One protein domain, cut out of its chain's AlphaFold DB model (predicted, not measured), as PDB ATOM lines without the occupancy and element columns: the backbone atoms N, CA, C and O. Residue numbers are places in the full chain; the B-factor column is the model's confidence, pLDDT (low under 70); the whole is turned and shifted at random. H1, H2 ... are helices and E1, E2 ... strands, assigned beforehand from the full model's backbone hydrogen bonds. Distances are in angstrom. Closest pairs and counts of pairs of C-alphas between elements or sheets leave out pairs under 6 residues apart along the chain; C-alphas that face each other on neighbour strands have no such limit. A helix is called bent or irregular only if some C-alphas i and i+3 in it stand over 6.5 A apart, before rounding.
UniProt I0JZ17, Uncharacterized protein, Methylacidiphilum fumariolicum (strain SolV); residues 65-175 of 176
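This is residues 65 to 175 of the 176 residues of an uncharacterized protein of Methylacidiphilum fumariolicum (strain SolV) (UniProt I0JZ17). A small parallel sheet of three short strands, E1, E2 and E3, makes one side of the domain, and helix H3 sits in the middle between it and the two helices of the other side, H2 and the sharply kinked H1. The short helix H4 lies by the sheet, away from H1 and H2. The printed part has 111 residues with four named helices and three named strands, in the order H1, H2, E1, H3, E2, H4, E3, and is mostly helix; the sheet's order is E1, E2, E3. The whole is compact, with a radius of gyration of the C-alphas of 13.7 A and spans of 36 by 29 by 28 A.

E1 is residues 118 to 122, 13.5 A long, beginning at C-alpha 118 (-20.078, -20.091, -21.094). E2 is residues 147 to 151, 13.1 A, and E3 is residues 166 to 168, ending at C-alpha 168 (-29.145, -12.749, -11.609). H3 is residues 126 to 140, 21.4 A; H4 is residues 157 to 160, 5.1 A; H2 is residues 101 to 114, 20.5 A. H1, the longest helix, is residues 65 to 92, 35.7 A, beginning at C-alpha 65 (-27.278, -42.031, -30.596). It has a kink of 84 degrees near residue 80 and is irregular, with C-alphas 83 and 86 8.9 A apart.

E1 and E2 are parallel neighbours at 10 degrees, with N 119 and O 147 at 2.8 A and N 151 and O 121 at 2.8 A, within hydrogen-bond range. E2, the inner strand, is parallel to E3 at 17 degrees, with N 168 and O 150 at 2.8 A. E1, H3, E2 and E2, H4, E3 are strand-helix-strand units, two parallel neighbour strands with a helix between, each with a right-handed crossover. H3 only grazes the sheet, with residues 127 to 135. H4 only just grazes it, with residues 159 to 160, and is near H3. H2 touches H3, closest at the C-alphas of His 108 and Ala 134, 5.3 A, at a shallow tilt of 33 degrees, only just short of steep, the same way. H1 touches H2, closest at the C-alphas of Cys 74 and Ala 109, 5.0 A, at a steep tilt of 60 degrees, opposite ways. H1 touches H3 with residues 86 to 91 alone, closest at the C-alphas of Ala 90 and Val 126, 5.3 A; at 73 degrees their lines are only just about perpendicular. H1 and H4 are apart. In H3 every O i to N i+4 pair is within hydrogen-bond range; in H2 9 of 10 are, in H1 14 of 24, and H4 is too short for such a pair.

The two C-alphas farthest apart, of Ser 65 and Pro 157, are 40.1 A apart. The printed part has no cut, and no link is long. The mean pLDDT of the printed part is 95.9, and no printed residue is under 70.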
ATOM      1  N   SER A  65     -28.294 -43.084 -30.546       94.56
ATOM      2  CA  SER A  65     -27.278 -42.031 -30.596       94.56
ATOM      3  C   SER A  65     -27.161 -41.287 -29.265       94.56
ATOM      4  O   SER A  65     -26.047 -41.028 -28.803       94.56
ATOM      5  N   GLN A  66     -28.276 -40.988 -28.591       94.06
ATOM      6  CA  GLN A  66     -28.265 -40.347 -27.271       94.06
ATOM      7  C   GLN A  66     -27.556 -41.209 -26.220       94.06
ATOM      8  O   GLN A  66     -26.688 -40.706 -25.504       94.06
ATOM      9  N   VAL A  67     -27.856 -42.508 -26.153       95.75
ATOM     10  CA  VAL A  67     -27.202 -43.432 -25.215       95.75
ATOM     11  C   VAL A  67     -25.708 -43.560 -25.526       95.75
ATOM     12  O   VAL A  67     -24.882 -43.533 -24.607       95.75
ATOM     13  N   LYS A  68     -25.333 -43.662 -26.807       97.00
ATOM     14  CA  LYS A  68     -23.926 -43.703 -27.233       97.00
ATOM     15  C   LYS A  68     -23.174 -42.440 -26.804       97.00
ATOM     16  O   LYS A  68     -22.118 -42.549 -26.178       97.00
ATOM     17  N   ASN A  69     -23.742 -41.265 -27.069       95.19
ATOM     18  CA  ASN A  69     -23.163 -39.981 -26.675       95.19
ATOM     19  C   ASN A  69     -23.025 -39.880 -25.154       95.19
ATOM     20  O   ASN A  69     -21.983 -39.469 -24.648       95.19
ATOM     21  N   PHE A  70     -24.036 -40.325 -24.406       95.50
ATOM     22  CA  PHE A  70     -24.002 -40.278 -22.949       95.50
ATOM     23  C   PHE A  70     -22.891 -41.156 -22.362       95.50
ATOM     24  O   PHE A  70     -22.196 -40.731 -21.440       95.50
ATOM     25  N   ARG A  71     -22.655 -42.349 -22.931       97.25
ATOM     26  CA  ARG A  71     -21.523 -43.211 -22.549       97.25
ATOM     27  C   ARG A  71     -20.181 -42.543 -22.836       97.25
ATOM     28  O   ARG A  71     -19.317 -42.542 -21.965       97.25
ATOM     29  N   GLN A  72     -20.025 -41.952 -24.019       98.00
ATOM     30  CA  GLN A  72     -18.807 -41.239 -24.408       98.00
ATOM     31  C   GLN A  72     -18.506 -40.053 -23.482       98.00
ATOM     32  O   GLN A  72     -17.348 -39.813 -23.150       98.00
ATOM     33  N   ILE A  73     -19.542 -39.339 -23.046       98.12
ATOM     34  CA  ILE A  73     -19.410 -38.176 -22.170       98.12
ATOM     35  C   ILE A  73     -19.138 -38.598 -20.724       98.12
ATOM     36  O   ILE A  73     -18.246 -38.044 -20.092       98.12
ATOM     37  N   CYS A  74     -19.886 -39.565 -20.186       97.88
ATOM     38  CA  CYS A  74     -19.863 -39.874 -18.756       97.88
ATOM     39  C   CYS A  74     -18.749 -40.842 -18.353       97.88
ATOM     40  O   CYS A  74     -18.042 -40.585 -17.379       97.88
ATOM     41  N   LEU A  75     -18.557 -41.938 -19.098       97.25
ATOM     42  CA  LEU A  75     -17.644 -43.013 -18.690       97.25
ATOM     43  C   LEU A  75     -16.202 -42.554 -18.398       97.25
ATOM     44  O   LEU A  75     -15.647 -43.037 -17.407       97.25
ATOM     45  N   PRO A  76     -15.599 -41.604 -19.146       97.81
ATOM     46  CA  PRO A  76     -14.241 -41.137 -18.860       97.81
ATOM     47  C   PRO A  76     -14.062 -40.499 -17.475       97.81
ATOM     48  O   PRO A  76     -12.949 -40.474 -16.956       97.81
ATOM     49  N   PHE A  77     -15.136 -39.993 -16.861       97.75
ATOM     50  CA  PHE A  77     -15.073 -39.230 -15.611       97.75
ATOM     51  C   PHE A  77     -15.658 -39.976 -14.409       97.75
ATOM     52  O   PHE A  77     -15.777 -39.388 -13.334       97.75
ATOM     53  N   VAL A  78     -15.969 -41.274 -14.539       97.12
ATOM     54  CA  VAL A  78     -16.537 -42.089 -13.446       97.12
ATOM     55  C   VAL A  78     -15.714 -41.990 -12.165       97.12
ATOM     56  O   VAL A  78     -16.282 -41.826 -11.088       97.12
ATOM     57  N   GLY A  79     -14.383 -42.021 -12.274       97.62
ATOM     58  CA  GLY A  79     -13.492 -41.870 -11.122       97.62
ATOM     59  C   GLY A  79     -13.561 -40.491 -10.457       97.62
ATOM     60  O   GLY A  79     -13.368 -40.389  -9.251       97.62
ATOM     61  N   GLU A  80     -13.881 -39.430 -11.205       97.31
ATOM     62  CA  GLU A  80     -13.940 -38.066 -10.668       97.31
ATOM     63  C   GLU A  80     -15.179 -37.819  -9.799       97.31
ATOM     64  O   GLU A  80     -15.101 -37.068  -8.823       97.31
ATOM     65  N   TYR A  81     -16.311 -38.430 -10.154       94.94
ATOM     66  CA  TYR A  81     -17.590 -38.259  -9.459       94.94
ATOM     67  C   TYR A  81     -18.048 -39.512  -8.697       94.94
ATOM     68  O   TYR A  81     -19.175 -39.556  -8.181       94.94
ATOM     69  N   ALA A  82     -17.196 -40.536  -8.599       95.69
ATOM     70  CA  ALA A  82     -17.415 -41.687  -7.733       95.69
ATOM     71  C   ALA A  82     -17.654 -41.216  -6.288       95.69
ATOM     72  O   ALA A  82     -16.947 -40.359  -5.759       95.69
ATOM     73  N   GLY A  83     -18.721 -41.709  -5.655       95.44
ATOM     74  CA  GLY A  83     -19.144 -41.260  -4.320       95.44
ATOM     75  C   GLY A  83     -19.729 -39.836  -4.246       95.44
ATOM     76  O   GLY A  83     -20.268 -39.474  -3.195       95.44
ATOM     77  N   ASN A  84     -19.652 -39.065  -5.337       96.25
ATOM     78  CA  ASN A  84     -20.217 -37.735  -5.568       96.25
ATOM     79  C   ASN A  84     -20.046 -36.744  -4.396       96.25
ATOM     80  O   ASN A  84     -21.009 -36.173  -3.876       96.25
ATOM     81  N   ALA A  85     -18.799 -36.564  -3.949       97.81
ATOM     82  CA  ALA A  85     -18.465 -35.715  -2.803       97.81
ATOM     83  C   ALA A  85     -18.876 -34.243  -3.001       97.81
ATOM     84  O   ALA A  85     -19.391 -33.623  -2.073       97.81
ATOM     85  N   VAL A  86     -18.711 -33.711  -4.218       97.31
ATOM     86  CA  VAL A  86     -19.079 -32.331  -4.580       97.31
ATOM     87  C   VAL A  86     -20.579 -32.093  -4.394       97.31
ATOM     88  O   VAL A  86     -20.971 -31.148  -3.713       97.31
ATOM     89  N   TYR A  87     -21.420 -32.989  -4.921       97.81
ATOM     90  CA  TYR A  87     -22.870 -32.939  -4.720       97.81
ATOM     91  C   TYR A  87     -23.248 -33.033  -3.239       97.81
ATOM     92  O   TYR A  87     -24.040 -32.229  -2.751       97.81
ATOM     93  N   LYS A  88     -22.669 -33.994  -2.506       97.75
ATOM     94  CA  LYS A  88     -22.964 -34.187  -1.077       97.75
ATOM     95  C   LYS A  88     -22.642 -32.936  -0.264       97.75
ATOM     96  O   LYS A  88     -23.437 -32.555   0.590       97.75
ATOM     97  N   TYR A  89     -21.516 -32.289  -0.560       97.75
ATOM     98  CA  TYR A  89     -21.138 -31.019   0.051       97.75
ATOM     99  C   TYR A  89     -22.128 -29.902  -0.300       97.75
ATOM    100  O   TYR A  89     -22.657 -29.244   0.589       97.75
ATOM    101  N   ALA A  90     -22.444 -29.707  -1.582       96.75
ATOM    102  CA  ALA A  90     -23.386 -28.668  -1.999       96.75
ATOM    103  C   ALA A  90     -24.773 -28.849  -1.356       96.75
ATOM    104  O   ALA A  90     -25.398 -27.889  -0.894       96.75
ATOM    105  N   SER A  91     -25.240 -30.096  -1.284       95.75
ATOM    106  CA  SER A  91     -26.511 -30.439  -0.658       95.75
ATOM    107  C   SER A  91     -26.494 -30.185   0.852       95.75
ATOM    108  O   SER A  91     -27.487 -29.681   1.378       95.75
ATOM    109  N   SER A  92     -25.404 -30.507   1.558       96.44
ATOM    110  CA  SER A  92     -25.309 -30.295   3.010       96.44
ATOM    111  C   SER A  92     -25.134 -28.821   3.383       96.44
ATOM    112  O   SER A  92     -25.657 -28.380   4.405       96.44
ATOM    113  N   MET A  93     -24.471 -28.043   2.528       96.19
ATOM    114  CA  MET A  93     -24.249 -26.606   2.716       96.19
ATOM    115  C   MET A  93     -25.467 -25.741   2.372       96.19
ATOM    116  O   MET A  93     -25.438 -24.525   2.562       96.19
ATOM    117  N   GLY A  94     -26.554 -26.344   1.884       93.56
ATOM    118  CA  GLY A  94     -27.805 -25.633   1.647       93.56
ATOM    119  C   GLY A  94     -27.734 -24.637   0.489       93.56
ATOM    120  O   GLY A  94     -28.350 -23.573   0.569       93.56
ATOM    121  N   PHE A  95     -27.036 -24.987  -0.602       94.81
ATOM    122  CA  PHE A  95     -27.005 -24.188  -1.840       94.81
ATOM    123  C   PHE A  95     -28.385 -23.997  -2.482       94.81
ATOM    124  O   PHE A  95     -28.562 -23.095  -3.296       94.81
ATOM    125  N   GLY A  96     -29.390 -24.748  -2.038       90.00
ATOM    126  CA  GLY A  96     -30.767 -24.657  -2.496       90.00
ATOM    127  C   GLY A  96     -31.196 -25.950  -3.185       90.00
ATOM    128  O   GLY A  96     -30.516 -26.968  -3.054       90.00
ATOM    129  N   PRO A  97     -32.332 -25.936  -3.888       85.38
ATOM    130  CA  PRO A  97     -32.719 -27.034  -4.762       85.38
ATOM    131  C   PRO A  97     -31.770 -27.130  -5.967       85.38
ATOM    132  O   PRO A  97     -30.909 -26.278  -6.178       85.38
ATOM    133  N   GLY A  98     -31.892 -28.200  -6.739       83.25
ATOM    134  CA  GLY A  98     -31.063 -28.439  -7.911       83.25
ATOM    135  C   GLY A  98     -31.059 -29.913  -8.278       83.25
ATOM    136  O   GLY A  98     -31.942 -30.669  -7.874       83.25
ATOM    137  N   TYR A  99     -30.047 -30.305  -9.039       90.94
ATOM    138  CA  TYR A  99     -29.860 -31.686  -9.473       90.94
ATOM    139  C   TYR A  99     -29.649 -32.643  -8.304       90.94
ATOM    140  O   TYR A  99     -29.047 -32.275  -7.295       90.94
ATOM    141  N   GLY A 100     -30.142 -33.871  -8.469       93.88
ATOM    142  CA  GLY A 100     -29.924 -34.972  -7.546       93.88
ATOM    143  C   GLY A 100     -28.569 -35.646  -7.757       93.88
ATOM    144  O   GLY A 100     -27.706 -35.183  -8.507       93.88
ATOM    145  N   TYR A 101     -28.376 -36.766  -7.060       96.12
ATOM    146  CA  TYR A 101     -27.095 -37.470  -7.029       96.12
ATOM    147  C   TYR A 101     -26.638 -37.930  -8.422       96.12
ATOM    148  O   TYR A 101     -25.454 -37.828  -8.720       96.12
ATOM    149  N   ILE A 102     -27.539 -38.427  -9.272       96.19
ATOM    150  CA  ILE A 102     -27.178 -38.956 -10.597       96.19
ATOM    151  C   ILE A 102     -27.046 -37.820 -11.611       96.19
ATOM    152  O   ILE A 102     -26.076 -37.765 -12.367       96.19
ATOM    153  N   GLU A 103     -27.967 -36.858 -11.584       96.62
ATOM    154  CA  GLU A 103     -27.952 -35.717 -12.497       96.62
ATOM    155  C   GLU A 103     -26.692 -34.865 -12.285       96.62
ATOM    156  O   GLU A 103     -26.106 -34.379 -13.249       96.62
ATOM    157  N   ALA A 104     -26.209 -34.736 -11.043       97.50
ATOM    158  CA  ALA A 104     -24.952 -34.051 -10.748       97.50
ATOM    159  C   ALA A 104     -23.720 -34.754 -11.354       97.50
ATOM    160  O   ALA A 104     -22.789 -34.070 -11.775       97.50
ATOM    161  N   GLN A 105     -23.708 -36.090 -11.440       97.62
ATOM    162  CA  GLN A 105     -22.625 -36.838 -12.099       97.62
ATOM    163  C   GLN A 105     -22.635 -36.597 -13.608       97.62
ATOM    164  O   GLN A 105     -21.599 -36.287 -14.196       97.62
ATOM    165  N   ALA A 106     -23.818 -36.676 -14.219       97.50
ATOM    166  CA  ALA A 106     -24.002 -36.383 -15.635       97.50
ATOM    167  C   ALA A 106     -23.581 -34.944 -15.963       97.50
ATOM    168  O   ALA A 106     -22.839 -34.706 -16.912       97.50
ATOM    169  N   LEU A 107     -23.995 -33.983 -15.136       97.75
ATOM    170  CA  LEU A 107     -23.643 -32.575 -15.292       97.75
ATOM    171  C   LEU A 107     -22.136 -32.338 -15.172       97.75
ATOM    172  O   LEU A 107     -21.562 -31.621 -15.991       97.75
ATOM    173  N   HIS A 108     -21.485 -32.967 -14.189       98.31
ATOM    174  CA  HIS A 108     -20.029 -32.935 -14.051       98.31
ATOM    175  C   HIS A 108     -19.361 -33.427 -15.335       98.31
ATOM    176  O   HIS A 108     -18.540 -32.716 -15.910       98.31
ATOM    177  N   ALA A 109     -19.758 -34.602 -15.824       98.38
ATOM    178  CA  ALA A 109     -19.216 -35.176 -17.049       98.38
ATOM    179  C   ALA A 109     -19.415 -34.273 -18.273       98.38
ATOM    180  O   ALA A 109     -18.471 -34.044 -19.022       98.38
ATOM    181  N   MET A 110     -20.613 -33.706 -18.446       98.06
ATOM    182  CA  MET A 110     -20.924 -32.769 -19.529       98.06
ATOM    183  C   MET A 110     -19.967 -31.573 -19.536       98.06
ATOM    184  O   MET A 110     -19.402 -31.241 -20.578       98.06
ATOM    185  N   VAL A 111     -19.746 -30.943 -18.377       98.19
ATOM    186  CA  VAL A 111     -18.843 -29.788 -18.256       98.19
ATOM    187  C   VAL A 111     -17.394 -30.197 -18.526       98.19
ATOM    188  O   VAL A 111     -16.685 -29.492 -19.246       98.19
ATOM    189  N   ARG A 112     -16.950 -31.343 -17.999       98.19
ATOM    190  CA  ARG A 112     -15.590 -31.868 -18.213       98.19
ATOM    191  C   ARG A 112     -15.316 -32.244 -19.667       98.19
ATOM    192  O   ARG A 112     -14.225 -31.984 -20.171       98.19
ATOM    193  N   TYR A 113     -16.310 -32.817 -20.337       98.19
ATOM    194  CA  TYR A 113     -16.224 -33.245 -21.727       98.19
ATOM    195  C   TYR A 113     -16.261 -32.058 -22.697       98.19
ATOM    196  O   TYR A 113     -15.371 -31.919 -23.531       98.19
ATOM    197  N   LEU A 114     -17.274 -31.191 -22.581       97.38
ATOM    198  CA  LEU A 114     -17.490 -30.092 -23.528       97.38
ATOM    199  C   LEU A 114     -16.538 -28.915 -23.320       97.38
ATOM    200  O   LEU A 114     -16.290 -28.180 -24.271       97.38
ATOM    201  N   LYS A 115     -16.049 -28.709 -22.089       97.44
ATOM    202  CA  LYS A 115     -15.214 -27.558 -21.704       97.44
ATOM    203  C   LYS A 115     -15.794 -26.226 -22.217       97.44
ATOM    204  O   LYS A 115     -15.126 -25.499 -22.953       97.44
ATOM    205  N   PRO A 116     -17.064 -25.921 -21.893       97.31
ATOM    206  CA  PRO A 116     -17.743 -24.768 -22.467       97.31
ATOM    207  C   PRO A 116     -17.081 -23.467 -22.011       97.31
ATOM    208  O   PRO A 116     -16.681 -23.353 -20.860       97.31
ATOM    209  N   ARG A 117     -17.056 -22.443 -22.869       97.06
ATOM    210  CA  ARG A 117     -16.630 -21.083 -22.475       97.06
ATOM    211  C   ARG A 117     -17.672 -20.358 -21.620       97.06
ATOM    212  O   ARG A 117     -17.338 -19.473 -20.839       97.06
ATOM    213  N   ARG A 118     -18.947 -20.726 -21.774       97.75
ATOM    214  CA  ARG A 118     -20.078 -20.091 -21.094       97.75
ATOM    215  C   ARG A 118     -21.148 -21.109 -20.728       97.75
ATOM    216  O   ARG A 118     -21.473 -21.983 -21.527       97.75
ATOM    217  N   ILE A 119     -21.723 -20.942 -19.544       97.88
ATOM    218  CA  ILE A 119     -22.869 -21.695 -19.040       97.88
ATOM    219  C   ILE A 119     -23.919 -20.691 -18.562       97.88
ATOM    220  O   ILE A 119     -23.607 -19.774 -17.803       97.88
ATOM    221  N   ILE A 120     -25.165 -20.871 -18.993       97.50
ATOM    222  CA  ILE A 120     -26.322 -20.134 -18.479       97.50
ATOM    223  C   ILE A 120     -27.250 -21.161 -17.839       97.50
ATOM    224  O   ILE A 120     -27.652 -22.119 -18.493       97.50
ATOM    225  N   GLU A 121     -27.568 -20.967 -16.566       96.81
ATOM    226  CA  GLU A 121     -28.440 -21.849 -15.798       96.81
ATOM    227  C   GLU A 121     -29.689 -21.091 -15.350       96.81
ATOM    228  O   GLU A 121     -29.596 -19.994 -14.799       96.81
ATOM    229  N   VAL A 122     -30.854 -21.699 -15.573       95.88
ATOM    230  CA  VAL A 122     -32.155 -21.196 -15.133       95.88
ATOM    231  C   VAL A 122     -32.678 -22.116 -14.039       95.88
ATOM    232  O   VAL A 122     -32.911 -23.296 -14.290       95.88
ATOM    233  N   GLY A 123     -32.880 -21.563 -12.844       93.44
ATOM    234  CA  GLY A 123     -33.087 -22.341 -11.626       93.44
ATOM    235  C   GLY A 123     -31.746 -22.836 -11.089       93.44
ATOM    236  O   GLY A 123     -31.121 -23.718 -11.672       93.44
ATOM    237  N   SER A 124     -31.291 -22.259  -9.979       95.69
ATOM    238  CA  SER A 124     -29.906 -22.422  -9.516       95.69
ATOM    239  C   SER A 124     -29.818 -22.876  -8.060       95.69
ATOM    240  O   SER A 124     -30.679 -22.577  -7.231       95.69
ATOM    241  N   GLY A 125     -28.730 -23.573  -7.729       95.94
ATOM    242  CA  GLY A 125     -28.445 -24.076  -6.388       95.94
ATOM    243  C   GLY A 125     -27.369 -25.157  -6.390       95.94
ATOM    244  O   GLY A 125     -26.205 -24.880  -6.682       95.94
ATOM    245  N   VAL A 126     -27.733 -26.393  -6.037       97.38
ATOM    246  CA  VAL A 126     -26.772 -27.514  -5.943       97.38
ATOM    247  C   VAL A 126     -26.084 -27.795  -7.283       97.38
ATOM    248  O   VAL A 126     -24.867 -27.972  -7.322       97.38
ATOM    249  N   SER A 127     -26.835 -27.781  -8.386       97.06
ATOM    250  CA  SER A 127     -26.306 -27.964  -9.745       97.06
ATOM    251  C   SER A 127     -25.278 -26.892 -10.115       97.06
ATOM    252  O   SER A 127     -24.226 -27.227 -10.660       97.06
ATOM    253  N   THR A 128     -25.515 -25.632  -9.737       97.75
ATOM    254  CA  THR A 128     -24.589 -24.513  -9.972       97.75
ATOM    255  C   THR A 128     -23.233 -24.756  -9.324       97.75
ATOM    256  O   THR A 128     -22.194 -24.556  -9.956       97.75
ATOM    257  N   PHE A 129     -23.228 -25.224  -8.071       98.00
ATOM    258  CA  PHE A 129     -21.992 -25.554  -7.364       98.00
ATOM    259  C   PHE A 129     -21.245 -26.698  -8.058       98.00
ATOM    260  O   PHE A 129     -20.044 -26.588  -8.300       98.00
ATOM    261  N   CYS A 130     -21.961 -27.764  -8.433       97.69
ATOM    262  CA  CYS A 130     -21.386 -28.901  -9.150       97.69
ATOM    263  C   CYS A 130     -20.763 -28.484 -10.495       97.69
ATOM    264  O   CYS A 130     -19.631 -28.874 -10.781       97.69
ATOM    265  N   MET A 131     -21.444 -27.650 -11.292       96.69
ATOM    266  CA  MET A 131     -20.893 -27.129 -12.553       96.69
ATOM    267  C   MET A 131     -19.644 -26.291 -12.333       96.69
ATOM    268  O   MET A 131     -18.670 -26.450 -13.064       96.69
ATOM    269  N   ARG A 132     -19.658 -25.412 -11.324       97.50
ATOM    270  CA  ARG A 132     -18.521 -24.545 -11.013       97.50
ATOM    271  C   ARG A 132     -17.294 -25.364 -10.622       97.50
ATOM    272  O   ARG A 132     -16.201 -25.038 -11.062       97.50
ATOM    273  N   GLU A 133     -17.455 -26.441  -9.855       97.75
ATOM    274  CA  GLU A 133     -16.341 -27.342  -9.521       97.75
ATOM    275  C   GLU A 133     -15.836 -28.146 -10.726       97.75
ATOM    276  O   GLU A 133     -14.626 -28.287 -10.905       97.75
ATOM    277  N   ALA A 134     -16.729 -28.633 -11.590       98.06
ATOM    278  CA  ALA A 134     -16.330 -29.307 -12.825       98.06
ATOM    279  C   ALA A 134     -15.580 -28.359 -13.783       98.06
ATOM    280  O   ALA A 134     -14.567 -28.742 -14.372       98.06
ATOM    281  N   ALA A 135     -16.034 -27.106 -13.894       97.88
ATOM    282  CA  ALA A 135     -15.380 -26.054 -14.667       97.88
ATOM    283  C   ALA A 135     -14.011 -25.686 -14.078       97.88
ATOM    284  O   ALA A 135     -13.025 -25.649 -14.807       97.88
ATOM    285  N   ARG A 136     -13.917 -25.535 -12.751       97.12
ATOM    286  CA  ARG A 136     -12.652 -25.288 -12.044       97.12
ATOM    287  C   ARG A 136     -11.612 -26.367 -12.357       97.12
ATOM    288  O   ARG A 136     -10.468 -26.043 -12.635       97.12
ATOM    289  N   ARG A 137     -12.016 -27.641 -12.411       97.62
ATOM    290  CA  ARG A 137     -11.120 -28.734 -12.830       97.62
ATOM    291  C   ARG A 137     -10.686 -28.633 -14.292       97.62
ATOM    292  O   ARG A 137      -9.627 -29.144 -14.651       97.62
ATOM    293  N   ASN A 138     -11.508 -28.072 -15.182       98.12
ATOM    294  CA  ASN A 138     -11.080 -27.832 -16.566       98.12
ATOM    295  C   ASN A 138      -9.986 -26.770 -16.597       98.12
ATOM    296  O   ASN A 138      -8.983 -26.982 -17.270       98.12
ATOM    297  N   GLU A 139     -10.163 -25.691 -15.837       96.81
ATOM    298  CA  GLU A 139      -9.184 -24.608 -15.695       96.81
ATOM    299  C   GLU A 139      -7.859 -25.118 -15.113       96.81
ATOM    300  O   GLU A 139      -6.799 -24.858 -15.676       96.81
ATOM    301  N   GLU A 140      -7.908 -25.936 -14.054       96.88
ATOM    302  CA  GLU A 140      -6.722 -26.595 -13.476       96.88
ATOM    303  C   GLU A 140      -5.980 -27.478 -14.488       96.88
ATOM    304  O   GLU A 140      -4.758 -27.590 -14.442       96.88
ATOM    305  N   ASN A 141      -6.709 -28.063 -15.442       96.75
ATOM    306  CA  ASN A 141      -6.154 -28.884 -16.516       96.75
ATOM    307  C   ASN A 141      -5.736 -28.054 -17.749       96.75
ATOM    308  O   ASN A 141      -5.600 -28.611 -18.841       96.75
ATOM    309  N   GLY A 142      -5.568 -26.735 -17.603       96.50
ATOM    310  CA  GLY A 142      -5.138 -25.822 -18.669       96.50
ATOM    311  C   GLY A 142      -6.252 -25.373 -19.619       96.50
ATOM    312  O   GLY A 142      -5.969 -24.821 -20.680       96.50
ATOM    313  N   GLY A 143      -7.515 -25.636 -19.277       95.25
ATOM    314  CA  GLY A 143      -8.672 -25.128 -20.009       95.25
ATOM    315  C   GLY A 143      -8.918 -23.638 -19.767       95.25
ATOM    316  O   GLY A 143      -8.445 -23.054 -18.796       95.25
ATOM    317  N   GLU A 144      -9.696 -23.021 -20.653       94.81
ATOM    318  CA  GLU A 144     -10.133 -21.636 -20.478       94.81
ATOM    319  C   GLU A 144     -11.119 -21.496 -19.310       94.81
ATOM    320  O   GLU A 144     -11.885 -22.414 -18.999       94.81
ATOM    321  N   ARG A 145     -11.127 -20.307 -18.698       94.56
ATOM    322  CA  ARG A 145     -12.061 -19.965 -17.626       94.56
ATOM    323  C   ARG A 145     -13.498 -19.915 -18.130       94.56
ATOM    324  O   ARG A 145     -13.781 -19.251 -19.124       94.56
ATOM    325  N   VAL A 146     -14.409 -20.558 -17.402       96.88
ATOM    326  CA  VAL A 146     -15.827 -20.628 -17.783       96.88
ATOM    327  C   VAL A 146     -16.622 -19.485 -17.159       96.88
ATOM    328  O   VAL A 146     -16.589 -19.260 -15.949       96.88
ATOM    329  N   GLU A 147     -17.410 -18.786 -17.971       97.75
ATOM    330  CA  GLU A 147     -18.394 -17.819 -17.483       97.75
ATOM    331  C   GLU A 147     -19.705 -18.520 -17.117       97.75
ATOM    332  O   GLU A 147     -20.449 -18.951 -17.998       97.75
ATOM    333  N   ILE A 148     -20.030 -18.607 -15.826       98.06
ATOM    334  CA  ILE A 148     -21.300 -19.182 -15.362       98.06
ATOM    335  C   ILE A 148     -22.257 -18.058 -14.966       98.06
ATOM    336  O   ILE A 148     -21.962 -17.288 -14.051       98.06
ATOM    337  N   THR A 149     -23.415 -17.982 -15.624       98.19
ATOM    338  CA  THR A 149     -24.527 -17.098 -15.248       98.19
ATOM    339  C   THR A 149     -25.669 -17.922 -14.664       98.19
ATOM    340  O   THR A 149     -26.246 -18.754 -15.355       98.19
ATOM    341  N   ALA A 150     -25.993 -17.680 -13.398       97.31
ATOM    342  CA  ALA A 150     -27.071 -18.326 -12.661       97.31
ATOM    343  C   ALA A 150     -28.276 -17.381 -12.581       97.31
ATOM    344  O   ALA A 150     -28.132 -16.249 -12.116       97.31
ATOM    345  N   ILE A 151     -29.451 -17.823 -13.023       97.56
ATOM    346  CA  ILE A 151     -30.695 -17.048 -13.018       97.56
ATOM    347  C   ILE A 151     -31.665 -17.726 -12.055       97.56
ATOM    348  O   ILE A 151     -32.221 -18.782 -12.352       97.56
ATOM    349  N   GLU A 152     -31.867 -17.115 -10.892       95.56
ATOM    350  CA  GLU A 152     -32.689 -17.677  -9.822       95.56
ATOM    351  C   GLU A 152     -33.425 -16.547  -9.090       95.56
ATOM    352  O   GLU A 152     -32.763 -15.687  -8.513       95.56
ATOM    353  N   PRO A 153     -34.770 -16.516  -9.068       93.00
ATOM    354  CA  PRO A 153     -35.520 -15.438  -8.423       93.00
ATOM    355  C   PRO A 153     -35.387 -15.415  -6.895       93.00
ATOM    356  O   PRO A 153     -35.515 -14.354  -6.284       93.00
ATOM    357  N   ASN A 154     -35.139 -16.557  -6.248       92.94
ATOM    358  CA  ASN A 154     -35.034 -16.648  -4.793       92.94
ATOM    359  C   ASN A 154     -33.807 -17.463  -4.337       92.94
ATOM    360  O   ASN A 154     -33.953 -18.525  -3.720       92.94
ATOM    361  N   PRO A 155     -32.580 -16.967  -4.586       95.38
ATOM    362  CA  PRO A 155     -31.372 -17.739  -4.356       95.38
ATOM    363  C   PRO A 155     -31.100 -17.898  -2.862       95.38
ATOM    364  O   PRO A 155     -31.290 -16.965  -2.064       95.38
ATOM    365  N   SER A 156     -30.626 -19.092  -2.496       95.50
ATOM    366  CA  SER A 156     -30.232 -19.425  -1.128       95.50
ATOM    367  C   SER A 156     -29.090 -18.516  -0.644       95.50
ATOM    368  O   SER A 156     -28.341 -17.969  -1.461       95.50
ATOM    369  N   PRO A 157     -28.897 -18.355   0.677       96.69
ATOM    370  CA  PRO A 157     -27.755 -17.607   1.201       96.69
ATOM    371  C   PRO A 157     -26.404 -18.144   0.707       96.69
ATOM    372  O   PRO A 157     -25.531 -17.355   0.361       96.69
ATOM    373  N   ALA A 158     -26.256 -19.469   0.614       96.94
ATOM    374  CA  ALA A 158     -25.037 -20.105   0.119       96.94
ATOM    375  C   ALA A 158     -24.794 -19.808  -1.370       96.94
ATOM    376  O   ALA A 158     -23.676 -19.467  -1.746       96.94
ATOM    377  N   LEU A 159     -25.840 -19.842  -2.205       96.56
ATOM    378  CA  LEU A 159     -25.733 -19.478  -3.621       96.56
ATOM    379  C   LEU A 159     -25.387 -17.993  -3.803       96.56
ATOM    380  O   LEU A 159     -24.546 -17.661  -4.633       96.56
ATOM    381  N   ARG A 160     -25.979 -17.098  -3.000       97.00
ATOM    382  CA  ARG A 160     -25.655 -15.657  -3.019       97.00
ATOM    383  C   ARG A 160     -24.206 -15.370  -2.638       97.00
ATOM    384  O   ARG A 160     -23.626 -14.426  -3.157       97.00
ATOM    385  N   ALA A 161     -23.646 -16.159  -1.724       96.50
ATOM    386  CA  ALA A 161     -22.265 -16.026  -1.275       96.50
ATOM    387  C   ALA A 161     -21.252 -16.706  -2.215       96.50
ATOM    388  O   ALA A 161     -20.046 -16.593  -1.998       96.50
ATOM    389  N   MET A 162     -21.713 -17.437  -3.236       95.69
ATOM    390  CA  MET A 162     -20.837 -18.209  -4.105       95.69
ATOM    391  C   MET A 162     -20.040 -17.300  -5.044       95.69
ATOM    392  O   MET A 162     -20.601 -16.602  -5.887       95.69
ATOM    393  N   ALA A 163     -18.715 -17.351  -4.931       94.06
ATOM    394  CA  ALA A 163     -17.813 -16.669  -5.850       94.06
ATOM    395  C   ALA A 163     -17.677 -17.423  -7.185       94.06
ATOM    396  O   ALA A 163     -17.950 -18.620  -7.286       94.06
ATOM    397  N   GLY A 164     -17.200 -16.717  -8.212       92.56
ATOM    398  CA  GLY A 164     -16.894 -17.316  -9.515       92.56
ATOM    399  C   GLY A 164     -18.101 -17.514 -10.435       92.56
ATOM    400  O   GLY A 164     -17.943 -18.115 -11.492       92.56
ATOM    401  N   ILE A 165     -19.271 -16.980 -10.073       96.81
ATOM    402  CA  ILE A 165     -20.466 -16.958 -10.923       96.81
ATOM    403  C   ILE A 165     -21.036 -15.540 -11.035       96.81
ATOM    404  O   ILE A 165     -20.815 -14.694 -10.169       96.81
ATOM    405  N   ARG A 166     -21.828 -15.297 -12.079       97.75
ATOM    406  CA  ARG A 166     -22.710 -14.136 -12.200       97.75
ATOM    407  C   ARG A 166     -24.121 -14.548 -11.785       97.75
ATOM    408  O   ARG A 166     -24.765 -15.304 -12.501       97.75
ATOM    409  N   LEU A 167     -24.611 -14.049 -10.654       97.56
ATOM    410  CA  LEU A 167     -25.962 -14.347 -10.169       97.56
ATOM    411  C   LEU A 167     -26.947 -13.238 -10.565       97.56
ATOM    412  O   LEU A 167     -26.781 -12.088 -10.165       97.56
ATOM    413  N   LEU A 168     -27.993 -13.596 -11.307       97.44
ATOM    414  CA  LEU A 168     -29.145 -12.749 -11.609       97.44
ATOM    415  C   LEU A 168     -30.316 -13.180 -10.721       97.44
ATOM    416  O   LEU A 168     -30.951 -14.207 -10.957       97.44
ATOM    417  N   ALA A 169     -30.583 -12.394  -9.675       95.56
ATOM    418  CA  ALA A 169     -31.609 -12.685  -8.674       95.56
ATOM    419  C   ALA A 169     -33.023 -12.289  -9.146       95.56
ATOM    420  O   ALA A 169     -33.687 -11.464  -8.520       95.56
ATOM    421  N   GLN A 170     -33.451 -12.831 -10.285       92.44
ATOM    422  CA  GLN A 170     -34.710 -12.500 -10.955       92.44
ATOM    423  C   GLN A 170     -35.266 -13.709 -11.713       92.44
ATOM    424  O   GLN A 170     -34.616 -14.750 -11.805       92.44
ATOM    425  N   ARG A 171     -36.483 -13.591 -12.250       88.62
ATOM    426  CA  ARG A 171     -37.050 -14.642 -13.099       88.62
ATOM    427  C   ARG A 171     -36.428 -14.574 -14.495       88.62
ATOM    428  O   ARG A 171     -36.069 -13.496 -14.963       88.62
ATOM    429  N   VAL A 172     -36.332 -15.715 -15.177       92.25
ATOM    430  CA  VAL A 172     -35.741 -15.779 -16.527       92.25
ATOM    431  C   VAL A 172     -36.543 -14.989 -17.559       92.25
ATOM    432  O   VAL A 172     -35.973 -14.379 -18.446       92.25
ATOM    433  N   GLN A 173     -37.865 -14.907 -17.432       87.06
ATOM    434  CA  GLN A 173     -38.675 -14.087 -18.340       87.06
ATOM    435  C   GLN A 173     -38.404 -12.578 -18.216       87.06
ATOM    436  O   GLN A 173     -38.806 -11.824 -19.094       87.06
ATOM    437  N   ASP A 174     -37.729 -12.157 -17.143       89.69
ATOM    438  CA  ASP A 174     -37.361 -10.765 -16.895       89.69
ATOM    439  C   ASP A 174     -35.886 -10.499 -17.274       89.69
ATOM    440  O   ASP A 174     -35.384  -9.388 -17.095       89.69
ATOM    441  N   THR A 175     -35.150 -11.512 -17.765       83.19
ATOM    442  CA  THR A 175     -33.808 -11.322 -18.341       83.19
ATOM    443  C   THR A 175     -33.949 -10.852 -19.787       83.19
ATOM    444  O   THR A 175     -34.510 -11.586 -20.600       83.19
TER     445      THR A 175